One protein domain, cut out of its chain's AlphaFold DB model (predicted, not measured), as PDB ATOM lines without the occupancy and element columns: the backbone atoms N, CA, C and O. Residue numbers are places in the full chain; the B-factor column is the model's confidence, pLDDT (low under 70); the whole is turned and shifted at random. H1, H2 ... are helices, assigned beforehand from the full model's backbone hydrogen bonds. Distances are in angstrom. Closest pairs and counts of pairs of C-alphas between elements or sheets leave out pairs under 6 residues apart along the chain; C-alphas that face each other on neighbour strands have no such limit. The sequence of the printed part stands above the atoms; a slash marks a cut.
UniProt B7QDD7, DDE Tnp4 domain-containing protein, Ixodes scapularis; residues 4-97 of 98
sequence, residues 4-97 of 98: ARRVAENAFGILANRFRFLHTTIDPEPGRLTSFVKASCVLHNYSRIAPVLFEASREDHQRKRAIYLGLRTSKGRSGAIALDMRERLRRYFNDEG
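What this domain is: This is residues 4 to 97 of the 98 residues of the protein "DDE Tnp4 domain-containing protein" of Ixodes scapularis (UniProt B7QDD7). An open, strung-out chain of helices: H1, the short H2 and H3 gather loosely at one end, H4 leads away from the end of H3 as an arm, and H5 lies alone at the far end beyond a link with no named element. The printed part has 94 residues with five named helices, H1 to H5 in order along the chain, and no named strand; the class is all helix. It is extended, with a radius of gyration of the C-alphas of 22.7 A, and spans 68 by 34 by 21 A.

Where its parts are: H1, residues 4 to 18, begins at C-alpha 4 (-13.990, -4.740, 25.760) and is 21.8 A long. H2 is residues 20 to 23, 5.4 A. H3, residues 30 to 49, measures 29.8 A. H4, residues 51 to 70, measures 27.1 A from C-alpha 51 (-2.517, 21.692, 17.429). H5, residues 80 to 95, measures 22.3 A and ends at C-alpha 95 (-54.090, 49.490, 12.845).

How they stand to each other: H1 and H2 only just touch, with 3 pairs of C-alphas within 8 A, and only at the corner by their link; the closest C-alphas are those of Ala 16 and Leu 22, 5.1 A apart. H1, with residue 15 alone, only just touches H3 at its residues 40 to 44, with 3 pairs within 8 A; the closest C-alphas are those of Leu 15 and Ser 40, 7.0 A apart. These two run the same way at a steep tilt of 69 degrees, only just short of about perpendicular. H3 and H4 are close but not clearly touching, the closest C-alphas being those of Ser 47 and Phe 54, 5.8 A apart; they run opposite ways at a steep tilt of 64 degrees. H2 and H3 are apart, and so are H4 and H5; H5 touches no helix. Each O i to N i+4 pair is within hydrogen-bond range in H1, H4 and H5, and 14 of 16 are in H3; H2 is too short for such a pair.

The domain as a whole: The C-alphas farthest apart, those of Ala 4 and Glu 96, are 69.4 A apart. The printed part has no cut. The links H1 to H2 and H3 to H4 are tight, and those from H2 to H3 and H4 to H5 are short. Residues 56 to 77 stand free, of which 56 to 70 belong to H4. The mean pLDDT of the printed part is 78.9; 22 residues are under 70, among them residues 65 to 78 and 95 to 97.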
ATOM      1  N   ALA A   4     -13.299  -5.562  26.750       91.00
ATOM      2  CA  ALA A   4     -13.990  -4.740  25.760       91.00
ATOM      3  C   ALA A   4     -14.687  -3.528  26.397       91.00
ATOM      4  O   ALA A   4     -14.546  -2.411  25.904       91.00
ATOM      5  N   ARG A   5     -15.362  -3.720  27.542       90.88
ATOM      6  CA  ARG A   5     -16.037  -2.618  28.237       90.88
ATOM      7  C   ARG A   5     -15.050  -1.552  28.712       90.88
ATOM      8  O   ARG A   5     -15.294  -0.376  28.493       90.88
ATOM      9  N   ARG A   6     -13.911  -1.953  29.297       93.00
ATOM     10  CA  ARG A   6     -12.875  -0.999  29.751       93.00
ATOM     11  C   ARG A   6     -12.321  -0.164  28.596       93.00
ATOM     12  O   ARG A   6     -12.115   1.030  28.759       93.00
ATOM     13  N   VAL A   7     -12.091  -0.782  27.434       92.06
ATOM     14  CA  VAL A   7     -11.598  -0.072  26.241       92.06
ATOM     15  C   VAL A   7     -12.624   0.946  25.749       92.06
ATOM     16  O   VAL A   7     -12.262   2.097  25.507       92.06
ATOM     17  N   ALA A   8     -13.896   0.550  25.659       89.00
ATOM     18  CA  ALA A   8     -14.971   1.457  25.269       89.00
ATOM     19  C   ALA A   8     -15.090   2.637  26.249       89.00
ATOM     20  O   ALA A   8     -15.091   3.789  25.825       89.00
ATOM     21  N   GLU A   9     -15.107   2.368  27.554       89.56
ATOM     22  CA  GLU A   9     -15.217   3.400  28.592       89.56
ATOM     23  C   GLU A   9     -14.043   4.378  28.573       89.56
ATOM     24  O   GLU A   9     -14.257   5.586  28.645       89.56
ATOM     25  N   ASN A  10     -12.815   3.886  28.401       90.12
ATOM     26  CA  ASN A  10     -11.641   4.751  28.294       90.12
ATOM     27  C   ASN A  10     -11.716   5.668  27.063       90.12
ATOM     28  O   ASN A  10     -11.416   6.858  27.164       90.12
ATOM     29  N   ALA A  11     -12.145   5.144  25.910       88.88
ATOM     30  CA  ALA A  11     -12.300   5.940  24.694       88.88
ATOM     31  C   ALA A  11     -13.379   7.023  24.860       88.88
ATOM     32  O   ALA A  11     -13.133   8.196  24.573       88.88
ATOM     33  N   PHE A  12     -14.552   6.658  25.387       89.44
ATOM     34  CA  PHE A  12     -15.616   7.622  25.663       89.44
ATOM     35  C   PHE A  12     -15.223   8.633  26.742       89.44
ATOM     36  O   PHE A  12     -15.592   9.794  26.615       89.44
ATOM     37  N   GLY A  13     -14.424   8.254  27.743       90.75
ATOM     38  CA  GLY A  13     -13.895   9.177  28.750       90.75
ATOM     39  C   GLY A  13     -13.003  10.266  28.145       90.75
ATOM     40  O   GLY A  13     -13.171  11.446  28.453       90.75
ATOM     41  N   ILE A  14     -12.111   9.898  27.217       90.31
ATOM     42  CA  ILE A  14     -11.279  10.862  26.475       90.31
ATOM     43  C   ILE A  14     -12.156  11.799  25.639       90.31
ATOM     44  O   ILE A  14     -11.951  13.017  25.642       90.31
ATOM     45  N   LEU A  15     -13.137  11.243  24.921       90.44
ATOM     46  CA  LEU A  15     -14.045  12.035  24.096       90.44
ATOM     47  C   LEU A  15     -14.915  12.966  24.947       90.44
ATOM     48  O   LEU A  15     -15.075  14.124  24.580       90.44
ATOM     49  N   ALA A  16     -15.430  12.509  26.088       90.25
ATOM     50  CA  ALA A  16     -16.316  13.287  26.950       90.25
ATOM     51  C   ALA A  16     -15.591  14.462  27.621       90.25
ATOM     52  O   ALA A  16     -16.100  15.583  27.603       90.25
ATOM     53  N   ASN A  17     -14.347  14.255  28.069       88.69
ATOM     54  CA  ASN A  17     -13.504  15.335  28.590       88.69
ATOM     55  C   ASN A  17     -13.239  16.435  27.540       88.69
ATOM     56  O   ASN A  17     -13.058  17.606  27.870       88.69
ATOM     57  N   ARG A  18     -13.224  16.070  26.251       85.75
ATOM     58  CA  ARG A  18     -13.025  17.008  25.135       85.75
ATOM     59  C   ARG A  18     -14.331  17.662  24.682       85.75
ATOM     60  O   ARG A  18     -14.349  18.850  24.364       85.75
ATOM     61  N   PHE A  19     -15.411  16.889  24.618       88.50
ATOM     62  CA  PHE A  19     -16.677  17.276  24.014       88.50
ATOM     63  C   PHE A  19     -17.801  17.247  25.047       88.50
ATOM     64  O   PHE A  19     -18.389  16.208  25.343       88.50
ATOM     65  N   ARG A  20     -18.170  18.436  25.533       84.81
ATOM     66  CA  ARG A  20     -19.194  18.621  26.574       84.81
ATOM     67  C   ARG A  20     -20.570  18.043  26.217       84.81
ATOM     68  O   ARG A  20     -21.336  17.709  27.118       84.81
ATOM     69  N   PHE A  21     -20.887  17.894  24.930       86.31
ATOM     70  CA  PHE A  21     -22.163  17.310  24.512       86.31
ATOM     71  C   PHE A  21     -22.306  15.841  24.946       86.31
ATOM     72  O   PHE A  21     -23.420  15.406  25.187       86.31
ATOM     73  N   LEU A  22     -21.203  15.102  25.131       87.62
ATOM     74  CA  LEU A  22     -21.229  13.718  25.627       87.62
ATOM     75  C   LEU A  22     -21.562  13.619  27.125       87.62
ATOM     76  O   LEU A  22     -21.935  12.551  27.595       87.62
ATOM     77  N   HIS A  23     -21.448  14.725  27.866       86.12
ATOM     78  CA  HIS A  23     -21.926  14.843  29.249       86.12
ATOM     79  C   HIS A  23     -23.355  15.386  29.339       86.12
ATOM     80  O   HIS A  23     -23.909  15.486  30.430       86.12
ATOM     81  N   THR A  24     -23.930  15.804  28.212       84.44
ATOM     82  CA  THR A  24     -25.260  16.407  28.170       84.44
ATOM     83  C   THR A  24     -26.255  15.357  27.712       84.44
ATOM     84  O   THR A  24     -26.001  14.646  26.741       84.44
ATOM     85  N   THR A  25     -27.402  15.270  28.380       85.12
ATOM     86  CA  THR A  25     -28.515  14.462  27.884       85.12
ATOM     87  C   THR A  25     -29.017  15.082  26.587       85.12
ATOM     88  O   THR A  25     -29.538  16.196  26.577       85.12
ATOM     89  N   ILE A  26     -28.809  14.369  25.491       84.44
ATOM     90  CA  ILE A  26     -29.313  14.713  24.168       84.44
ATOM     91  C   ILE A  26     -30.305  13.629  23.754       84.44
ATOM     92  O   ILE A  26     -30.073  12.459  24.051       84.44
ATOM     93  N   ASP A  27     -31.368  14.012  23.050       85.75
ATOM     94  CA  ASP A  27     -32.343  13.082  22.462       85.75
ATOM     95  C   ASP A  27     -32.188  13.022  20.928       85.75
ATOM     96  O   ASP A  27     -32.968  13.624  20.187       85.75
ATOM     97  N   PRO A  28     -31.098  12.421  20.406       81.44
ATOM     98  CA  PRO A  28     -30.933  12.235  18.979       81.44
ATOM     99  C   PRO A  28     -31.613  10.949  18.515       81.44
ATOM    100  O   PRO A  28     -31.551   9.904  19.161       81.44
ATOM    101  N   GLU A  29     -32.129  10.994  17.291       90.19
ATOM    102  CA  GLU A  29     -32.458   9.796  16.526       90.19
ATOM    103  C   GLU A  29     -31.257   8.814  16.526       90.19
ATOM    104  O   GLU A  29     -30.124   9.245  16.264       90.19
ATOM    105  N   PRO A  30     -31.458   7.502  16.763       82.00
ATOM    106  CA  PRO A  30     -30.369   6.525  16.890       82.00
ATOM    107  C   PRO A  30     -29.376   6.529  15.717       82.00
ATOM    108  O   PRO A  30     -28.165   6.382  15.908       82.00
ATOM    109  N   GLY A  31     -29.866   6.772  14.495       85.62
ATOM    110  CA  GLY A  31     -29.027   6.897  13.301       85.62
ATOM    111  C   GLY A  31     -28.052   8.080  13.365       85.62
ATOM    112  O   GLY A  31     -26.900   7.968  12.943       85.62
ATOM    113  N   ARG A  32     -28.467   9.201  13.966       86.25
ATOM    114  CA  ARG A  32     -27.647  10.417  14.098       86.25
ATOM    115  C   ARG A  32     -26.609  10.301  15.205       86.25
ATOM    116  O   ARG A  32     -25.523  10.865  15.071       86.25
ATOM    117  N   LEU A  33     -26.891   9.524  16.253       88.44
ATOM    118  CA  LEU A  33     -25.943   9.299  17.347       88.44
ATOM    119  C   LEU A  33     -24.637   8.671  16.838       88.44
ATOM    120  O   LEU A  33     -23.546   9.084  17.236       88.44
ATOM    121  N   THR A  34     -24.733   7.741  15.886       89.69
ATOM    122  CA  THR A  34     -23.554   7.135  15.244       89.69
ATOM    123  C   THR A  34     -22.706   8.186  14.525       89.69
ATOM    124  O   THR A  34     -21.477   8.185  14.641       89.69
ATOM    125  N   SER A  35     -23.348   9.115  13.814       91.94
ATOM    126  CA  SER A  35     -22.663  10.219  13.138       91.94
ATOM    127  C   SER A  35     -21.982  11.160  14.128       91.94
ATOM    128  O   SER A  35     -20.864  11.594  13.864       91.94
ATOM    129  N   PHE A  36     -22.584  11.420  15.292       91.12
ATOM    130  CA  PHE A  36     -21.969  12.248  16.336       91.12
ATOM    131  C   PHE A  36     -20.701  11.612  16.896       91.12
ATOM    132  O   PHE A  36     -19.676  12.282  17.011       91.12
ATOM    133  N   VAL A  37     -20.730  10.310  17.195       90.56
ATOM    134  CA  VAL A  37     -19.543   9.594  17.685       90.56
ATOM    135  C   VAL A  37     -18.437   9.594  16.626       90.56
ATOM    136  O   VAL A  37     -17.292   9.919  16.936       90.56
ATOM    137  N   LYS A  38     -18.772   9.313  15.358       91.31
ATOM    138  CA  LYS A  38     -17.805   9.354  14.246       91.31
ATOM    139  C   LYS A  38     -17.207  10.750  14.057       91.31
ATOM    140  O   LYS A  38     -15.989  10.870  13.941       91.31
ATOM    141  N   ALA A  39     -18.036  11.793  14.076       92.25
ATOM    142  CA  ALA A  39     -17.590  13.178  13.968       92.25
ATOM    143  C   ALA A  39     -16.643  13.555  15.116       92.25
ATOM    144  O   ALA A  39     -15.590  14.141  14.868       92.25
ATOM    145  N   SER A  40     -16.950  13.143  16.350       91.62
ATOM    146  CA  SER A  40     -16.067  13.335  17.506       91.62
ATOM    147  C   SER A  40     -14.713  12.653  17.331       91.62
ATOM    148  O   SER A  40     -13.690  13.259  17.641       91.62
ATOM    149  N   CYS A  41     -14.675  11.425  16.805       90.44
ATOM    150  CA  CYS A  41     -13.420  10.725  16.524       90.44
ATOM    151  C   CYS A  41     -12.589  11.444  15.451       90.44
ATOM    152  O   CYS A  41     -11.391  11.652  15.638       90.44
ATOM    153  N   VAL A  42     -13.219  11.863  14.348       91.44
ATOM    154  CA  VAL A  42     -12.546  12.615  13.277       91.44
ATOM    155  C   VAL A  42     -11.994  13.932  13.814       91.44
ATOM    156  O   VAL A  42     -10.821  14.237  13.609       91.44
ATOM    157  N   LEU A  43     -12.805  14.683  14.558       89.25
ATOM    158  CA  LEU A  43     -12.402  15.961  15.132       89.25
ATOM    159  C   LEU A  43     -11.290  15.794  16.174       89.25
ATOM    160  O   LEU A  43     -10.358  16.597  16.208       89.25
ATOM    161  N   HIS A  44     -11.346  14.742  16.994       87.69
ATOM    162  CA  HIS A  44     -10.279  14.401  17.932       87.69
ATOM    163  C   HIS A  44      -8.958  14.144  17.198       87.69
ATOM    164  O   HIS A  44      -7.937  14.737  17.553       87.69
ATOM    165  N   ASN A  45      -8.990  13.314  16.151       87.44
ATOM    166  CA  ASN A  45      -7.814  12.982  15.351       87.44
ATOM    167  C   ASN A  45      -7.242  14.217  14.651       87.44
ATOM    168  O   ASN A  45      -6.045  14.478  14.747       87.44
ATOM    169  N   TYR A  46      -8.101  15.018  14.021       85.56
ATOM    170  CA  TYR A  46      -7.707  16.266  13.373       85.56
ATOM    171  C   TYR A  46      -7.030  17.224  14.359       85.56
ATOM    172  O   TYR A  46      -5.941  17.735  14.104       85.56
ATOM    173  N   SER A  47      -7.622  17.392  15.542       80.12
ATOM    174  CA  SER A  47      -7.080  18.288  16.564       80.12
ATOM    175  C   SER A  47      -5.771  17.794  17.186       80.12
ATOM    176  O   SER A  47      -5.076  18.574  17.826       80.12
ATOM    177  N   ARG A  48      -5.453  16.498  17.063       80.62
ATOM    178  CA  ARG A  48      -4.169  15.934  17.499       80.62
ATOM    179  C   ARG A  48      -3.062  16.190  16.474       80.62
ATOM    180  O   ARG A  48      -1.911  16.329  16.865       80.62
ATOM    181  N   ILE A  49      -3.407  16.245  15.188       81.88
ATOM    182  CA  ILE A  49      -2.456  16.454  14.085       81.88
ATOM    183  C   ILE A  49      -2.164  17.946  13.881       81.88
ATOM    184  O   ILE A  49      -1.032  18.307  13.577       81.88
ATOM    185  N   ALA A  50      -3.156  18.815  14.087       77.31
ATOM    186  CA  ALA A  50      -3.032  20.255  13.870       77.31
ATOM    187  C   ALA A  50      -3.268  21.062  15.164       77.31
ATOM    188  O   ALA A  50      -4.283  21.758  15.276       77.31
ATOM    189  N   PRO A  51      -2.350  20.997  16.152       69.25
ATOM    190  CA  PRO A  51      -2.517  21.692  17.429       69.25
ATOM    191  C   PRO A  51      -2.606  23.211  17.243       69.25
ATOM    192  O   PRO A  51      -3.510  23.828  17.793       69.25
ATOM    193  N   VAL A  52      -1.770  23.790  16.375       71.50
ATOM    194  CA  VAL A  52      -1.720  25.243  16.125       71.50
ATOM    195  C   VAL A  52      -3.034  25.773  15.537       71.50
ATOM    196  O   VAL A  52      -3.559  26.782  15.998       71.50
ATOM    197  N   LEU A  53      -3.615  25.072  14.556       68.56
ATOM    198  CA  LEU A  53      -4.903  25.464  13.966       68.56
ATOM    199  C   LEU A  53      -6.050  25.318  14.970       68.56
ATOM    200  O   LEU A  53      -6.983  26.120  14.975       68.56
ATOM    201  N   PHE A  54      -5.991  24.296  15.826       68.62
ATOM    202  CA  PHE A  54      -7.012  24.078  16.841       68.62
ATOM    203  C   PHE A  54      -6.925  25.100  17.979       68.62
ATOM    204  O   PHE A  54      -7.958  25.574  18.445       68.62
ATOM    205  N   GLU A  55      -5.720  25.463  18.410       70.31
ATOM    206  CA  GLU A  55      -5.488  26.521  19.396       70.31
ATOM    207  C   GLU A  55      -5.947  27.875  18.859       70.31
ATOM    208  O   GLU A  55      -6.788  28.507  19.497       70.31
ATOM    209  N   ALA A  56      -5.551  28.242  17.636       70.56
ATOM    210  CA  ALA A  56      -6.027  29.457  16.977       70.56
ATOM    211  C   ALA A  56      -7.563  29.480  16.851       70.56
ATOM    212  O   ALA A  56      -8.221  30.454  17.219       70.56
ATOM    213  N   SER A  57      -8.175  28.368  16.423       72.19
ATOM    214  CA  SER A  57      -9.635  28.268  16.335       72.19
ATOM    215  C   SER A  57     -10.319  28.344  17.703       72.19
ATOM    216  O   SER A  57     -11.431  28.871  17.789       72.19
ATOM    217  N   ARG A  58      -9.708  27.808  18.769       70.81
ATOM    218  CA  ARG A  58     -10.236  27.895  20.138       70.81
ATOM    219  C   ARG A  58     -10.173  29.313  20.665       70.81
ATOM    220  O   ARG A  58     -11.158  29.763  21.242       70.81
ATOM    221  N   GLU A  59      -9.058  30.000  20.464       71.25
ATOM    222  CA  GLU A  59      -8.894  31.401  20.840       71.25
ATOM    223  C   GLU A  59      -9.903  32.287  20.114       71.25
ATOM    224  O   GLU A  59     -10.563  33.107  20.749       71.25
ATOM    225  N   ASP A  60     -10.130  32.049  18.822       72.81
ATOM    226  CA  ASP A  60     -11.159  32.742  18.050       72.81
ATOM    227  C   ASP A  60     -12.574  32.443  18.548       72.81
ATOM    228  O   ASP A  60     -13.406  33.346  18.645       72.81
ATOM    229  N   HIS A  61     -12.877  31.188  18.893       71.88
ATOM    230  CA  HIS A  61     -14.189  30.822  19.426       71.88
ATOM    231  C   HIS A  61     -14.414  31.414  20.824       71.88
ATOM    232  O   HIS A  61     -15.511  31.886  21.130       71.88
ATOM    233  N   GLN A  62     -13.371  31.451  21.656       68.00
ATOM    234  CA  GLN A  62     -13.370  32.092  22.969       68.00
ATOM    235  C   GLN A  62     -13.539  33.610  22.832       68.00
ATOM    236  O   GLN A  62     -14.374  34.182  23.527       68.00
ATOM    237  N   ARG A  63     -12.819  34.253  21.903       69.12
ATOM    238  CA  ARG A  63     -12.956  35.680  21.570       69.12
ATOM    239  C   ARG A  63     -14.359  35.996  21.091       69.12
ATOM    240  O   ARG A  63     -14.990  36.882  21.648       69.12
ATOM    241  N   LYS A  64     -14.893  35.242  20.128       71.06
ATOM    242  CA  LYS A  64     -16.274  35.405  19.651       71.06
ATOM    243  C   LYS A  64     -17.262  35.242  20.797       71.06
ATOM    244  O   LYS A  64     -18.116  36.097  20.980       71.06
ATOM    245  N   ARG A  65     -17.121  34.205  21.625       64.31
ATOM    246  CA  ARG A  65     -17.977  34.001  22.801       64.31
ATOM    247  C   ARG A  65     -17.861  35.149  23.807       64.31
ATOM    248  O   ARG A  65     -18.883  35.567  24.332       64.31
ATOM    249  N   ALA A  66     -16.666  35.675  24.055       67.38
ATOM    250  CA  ALA A  66     -16.447  36.833  24.916       67.38
ATOM    251  C   ALA A  66     -17.017  38.125  24.312       67.38
ATOM    252  O   ALA A  66     -17.539  38.945  25.050       67.38
ATOM    253  N   ILE A  67     -16.995  38.286  22.990       69.38
ATOM    254  CA  ILE A  67     -17.641  39.399  22.282       69.38
ATOM    255  C   ILE A  67     -19.167  39.280  22.403       69.38
ATOM    256  O   ILE A  67     -19.825  40.227  22.817       69.38
ATOM    257  N   TYR A  68     -19.738  38.104  22.128       59.44
ATOM    258  CA  TYR A  68     -21.185  37.878  22.204       59.44
ATOM    259  C   TYR A  68     -21.735  37.929  23.636       59.44
ATOM    260  O   TYR A  68     -22.838  38.423  23.844       59.44
ATOM    261  N   LEU A  69     -20.985  37.433  24.624       62.31
ATOM    262  CA  LEU A  69     -21.375  37.431  26.040       62.31
ATOM    263  C   LEU A  69     -20.941  38.716  26.776       62.31
ATOM    264  O   LEU A  69     -21.464  39.016  27.846       62.31
ATOM    265  N   GLY A  70     -19.973  39.450  26.217       57.78
ATOM    266  CA  GLY A  70     -19.450  40.727  26.710       57.78
ATOM    267  C   GLY A  70     -20.160  41.951  26.130       57.78
ATOM    268  O   GLY A  70     -20.065  43.037  26.703       57.78
ATOM    269  N   LEU A  71     -20.957  41.788  25.068       56.38
ATOM    270  CA  LEU A  71     -22.111  42.653  24.846       56.38
ATOM    271  C   LEU A  71     -22.968  42.540  26.101       56.38
ATOM    272  O   LEU A  71     -23.485  41.465  26.403       56.38
ATOM    273  N   ARG A  72     -23.082  43.635  26.861       50.00
ATOM    274  CA  ARG A  72     -23.998  43.717  28.000       50.00
ATOM    275  C   ARG A  72     -25.333  43.143  27.545       50.00
ATOM    276  O   ARG A  72     -26.023  43.780  26.754       50.00
ATOM    277  N   THR A  73     -25.704  41.958  28.034       53.69
ATOM    278  CA  THR A  73     -27.073  41.478  27.889       53.69
ATOM    279  C   THR A  73     -27.907  42.559  28.555       53.69
ATOM    280  O   THR A  73     -27.814  42.727  29.775       53.69
ATOM    281  N   SER A  74     -28.617  43.383  27.786       55.50
ATOM    282  CA  SER A  74     -29.405  44.470  28.347       55.50
ATOM    283  C   SER A  74     -30.633  43.856  29.019       55.50
ATOM    284  O   SER A  74     -31.752  43.918  28.528       55.50
ATOM    285  N   LYS A  75     -30.416  43.260  30.193       55.00
ATOM    286  CA  LYS A  75     -31.421  43.158  31.248       55.00
ATOM    287  C   LYS A  75     -31.664  44.528  31.907       55.00
ATOM    288  O   LYS A  75     -32.389  44.614  32.887       55.00
ATOM    289  N   GLY A  76     -31.057  45.600  31.393       55.16
ATOM    290  CA  GLY A  76     -31.443  46.976  31.677       55.16
ATOM    291  C   GLY A  76     -32.495  47.419  30.668       55.16
ATOM    292  O   GLY A  76     -32.296  47.212  29.473       55.16
ATOM    293  N   ARG A  77     -33.601  47.982  31.176       57.31
ATOM    294  CA  ARG A  77     -34.714  48.585  30.421       57.31
ATOM    295  C   ARG A  77     -34.224  49.143  29.082       57.31
ATOM    296  O   ARG A  77     -33.343  50.002  29.074       57.31
ATOM    297  N   SER A  78     -34.789  48.658  27.975       60.22
ATOM    298  CA  SER A  78     -34.660  49.311  26.671       60.22
ATOM    299  C   SER A  78     -34.889  50.809  26.880       60.22
ATOM    300  O   SER A  78     -35.872  51.187  27.519       60.22
ATOM    301  N   GLY A  79     -33.944  51.650  26.442       70.69
ATOM    302  CA  GLY A  79     -34.048  53.100  26.625       70.69
ATOM    303  C   GLY A  79     -35.414  53.598  26.146       70.69
ATOM    304  O   GLY A  79     -35.983  53.008  25.229       70.69
ATOM    305  N   ALA A  80     -35.955  54.652  26.764       70.56
ATOM    306  CA  ALA A  80     -37.324  55.124  26.507       70.56
ATOM    307  C   ALA A  80     -37.642  55.276  25.003       70.56
ATOM    308  O   ALA A  80     -38.724  54.908  24.564       70.56
ATOM    309  N   ILE A  81     -36.653  55.692  24.206       72.44
ATOM    310  CA  ILE A  81     -36.732  55.816  22.742       72.44
ATOM    311  C   ILE A  81     -36.948  54.461  22.047       72.44
ATOM    312  O   ILE A  81     -37.741  54.356  21.118       72.44
ATOM    313  N   ALA A  82     -36.272  53.400  22.491       75.56
ATOM    314  CA  ALA A  82     -36.423  52.063  21.916       75.56
ATOM    315  C   ALA A  82     -37.785  51.438  22.266       75.56
ATOM    316  O   ALA A  82     -38.340  50.683  21.470       75.56
ATOM    317  N   LEU A  83     -38.336  51.757  23.444       79.50
ATOM    318  CA  LEU A  83     -39.704  51.374  23.804       79.50
ATOM    319  C   LEU A  83     -40.743  52.152  22.986       79.50
ATOM    320  O   LEU A  83     -41.680  51.533  22.492       79.50
ATOM    321  N   ASP A  84     -40.543  53.457  22.793       83.12
ATOM    322  CA  ASP A  84     -41.403  54.296  21.951       83.12
ATOM    323  C   ASP A  84     -41.416  53.813  20.493       83.12
ATOM    324  O   ASP A  84     -42.479  53.577  19.923       83.12
ATOM    325  N   MET A  85     -40.242  53.538  19.915       82.31
ATOM    326  CA  MET A  85     -40.141  52.956  18.573       82.31
ATOM    327  C   MET A  85     -40.846  51.602  18.471       82.31
ATOM    328  O   MET A  85     -41.548  51.355  17.490       82.31
ATOM    329  N   ARG A  86     -40.699  50.727  19.478       84.88
ATOM    330  CA  ARG A  86     -41.395  49.432  19.495       84.88
ATOM    331  C   ARG A  86     -42.910  49.619  19.489       84.88
ATOM    332  O   ARG A  86     -43.605  48.906  18.773       84.88
ATOM    333  N   GLU A  87     -43.417  50.549  20.291       85.56
ATOM    334  CA  GLU A  87     -44.854  50.783  20.415       85.56
ATOM    335  C   GLU A  87     -45.436  51.431  19.155       85.56
ATOM    336  O   GLU A  87     -46.488  51.008  18.678       85.56
ATOM    337  N   ARG A  88     -44.715  52.379  18.545       85.69
ATOM    338  CA  ARG A  88     -45.097  52.982  17.259       85.69
ATOM    339  C   ARG A  88     -45.188  51.948  16.143       85.69
ATOM    340  O   ARG A  88     -46.176  51.931  15.417       85.69
ATOM    341  N   LEU A  89     -44.195  51.065  16.035       84.94
ATOM    342  CA  LEU A  89     -44.217  49.991  15.040       84.94
ATOM    343  C   LEU A  89     -45.363  49.012  15.303       84.94
ATOM    344  O   LEU A  89     -46.061  48.628  14.371       84.94
ATOM    345  N   ARG A  90     -45.604  48.646  16.567       84.19
ATOM    346  CA  ARG A  90     -46.710  47.754  16.932       84.19
ATOM    347  C   ARG A  90     -48.069  48.311  16.505       84.19
ATOM    348  O   ARG A  90     -48.877  47.550  15.990       84.19
ATOM    349  N   ARG A  91     -48.319  49.606  16.721       85.31
ATOM    350  CA  ARG A  91     -49.575  50.255  16.309       85.31
ATOM    351  C   ARG A  91     -49.725  50.291  14.797       85.31
ATOM    352  O   ARG A  91     -50.749  49.859  14.297       85.31
ATOM    353  N   TYR A  92     -48.679  50.695  14.076       84.44
ATOM    354  CA  TYR A  92     -48.697  50.718  12.613       84.44
ATOM    355  C   TYR A  92     -49.111  49.364  12.013       84.44
ATOM    356  O   TYR A  92     -50.025  49.295  11.199       84.44
ATOM    357  N   PHE A  93     -48.499  48.271  12.478       78.88
ATOM    358  CA  PHE A  93     -48.819  46.932  11.974       78.88
ATOM    359  C   PHE A  93     -50.175  46.383  12.438       78.88
ATOM    360  O   PHE A  93     -50.693  45.476  11.794       78.88
ATOM    361  N   ASN A  94     -50.743  46.896  13.532       78.56
ATOM    362  CA  ASN A  94     -52.040  46.448  14.041       78.56
ATOM    363  C   ASN A  94     -53.224  47.276  13.523       78.56
ATOM    364  O   ASN A  94     -54.319  46.728  13.440       78.56
ATOM    365  N   ASP A  95     -53.015  48.555  13.200       69.88
ATOM    366  CA  ASP A  95     -54.090  49.490  12.845       69.88
ATOM    367  C   ASP A  95     -54.099  49.855  11.345       69.88
ATOM    368  O   ASP A  95     -55.170  50.068  10.786       69.88
ATOM    369  N   GLU A  96     -52.939  49.910  10.674       61.84
ATOM    370  CA  GLU A  96     -52.814  50.342   9.262       61.84
ATOM    371  C   GLU A  96     -52.272  49.238   8.330       61.84
ATOM    372  O   GLU A  96     -52.065  49.458   7.138       61.84
ATOM    373  N   GLY A  97     -52.022  48.040   8.867       59.97
ATOM    374  CA  GLY A  97     -51.442  46.894   8.157       59.97
ATOM    375  C   GLY A  97     -52.437  45.965   7.448       59.97
ATOM    376  O   GLY A  97     -52.095  44.799   7.241       59.97
TER     377      GLY A  97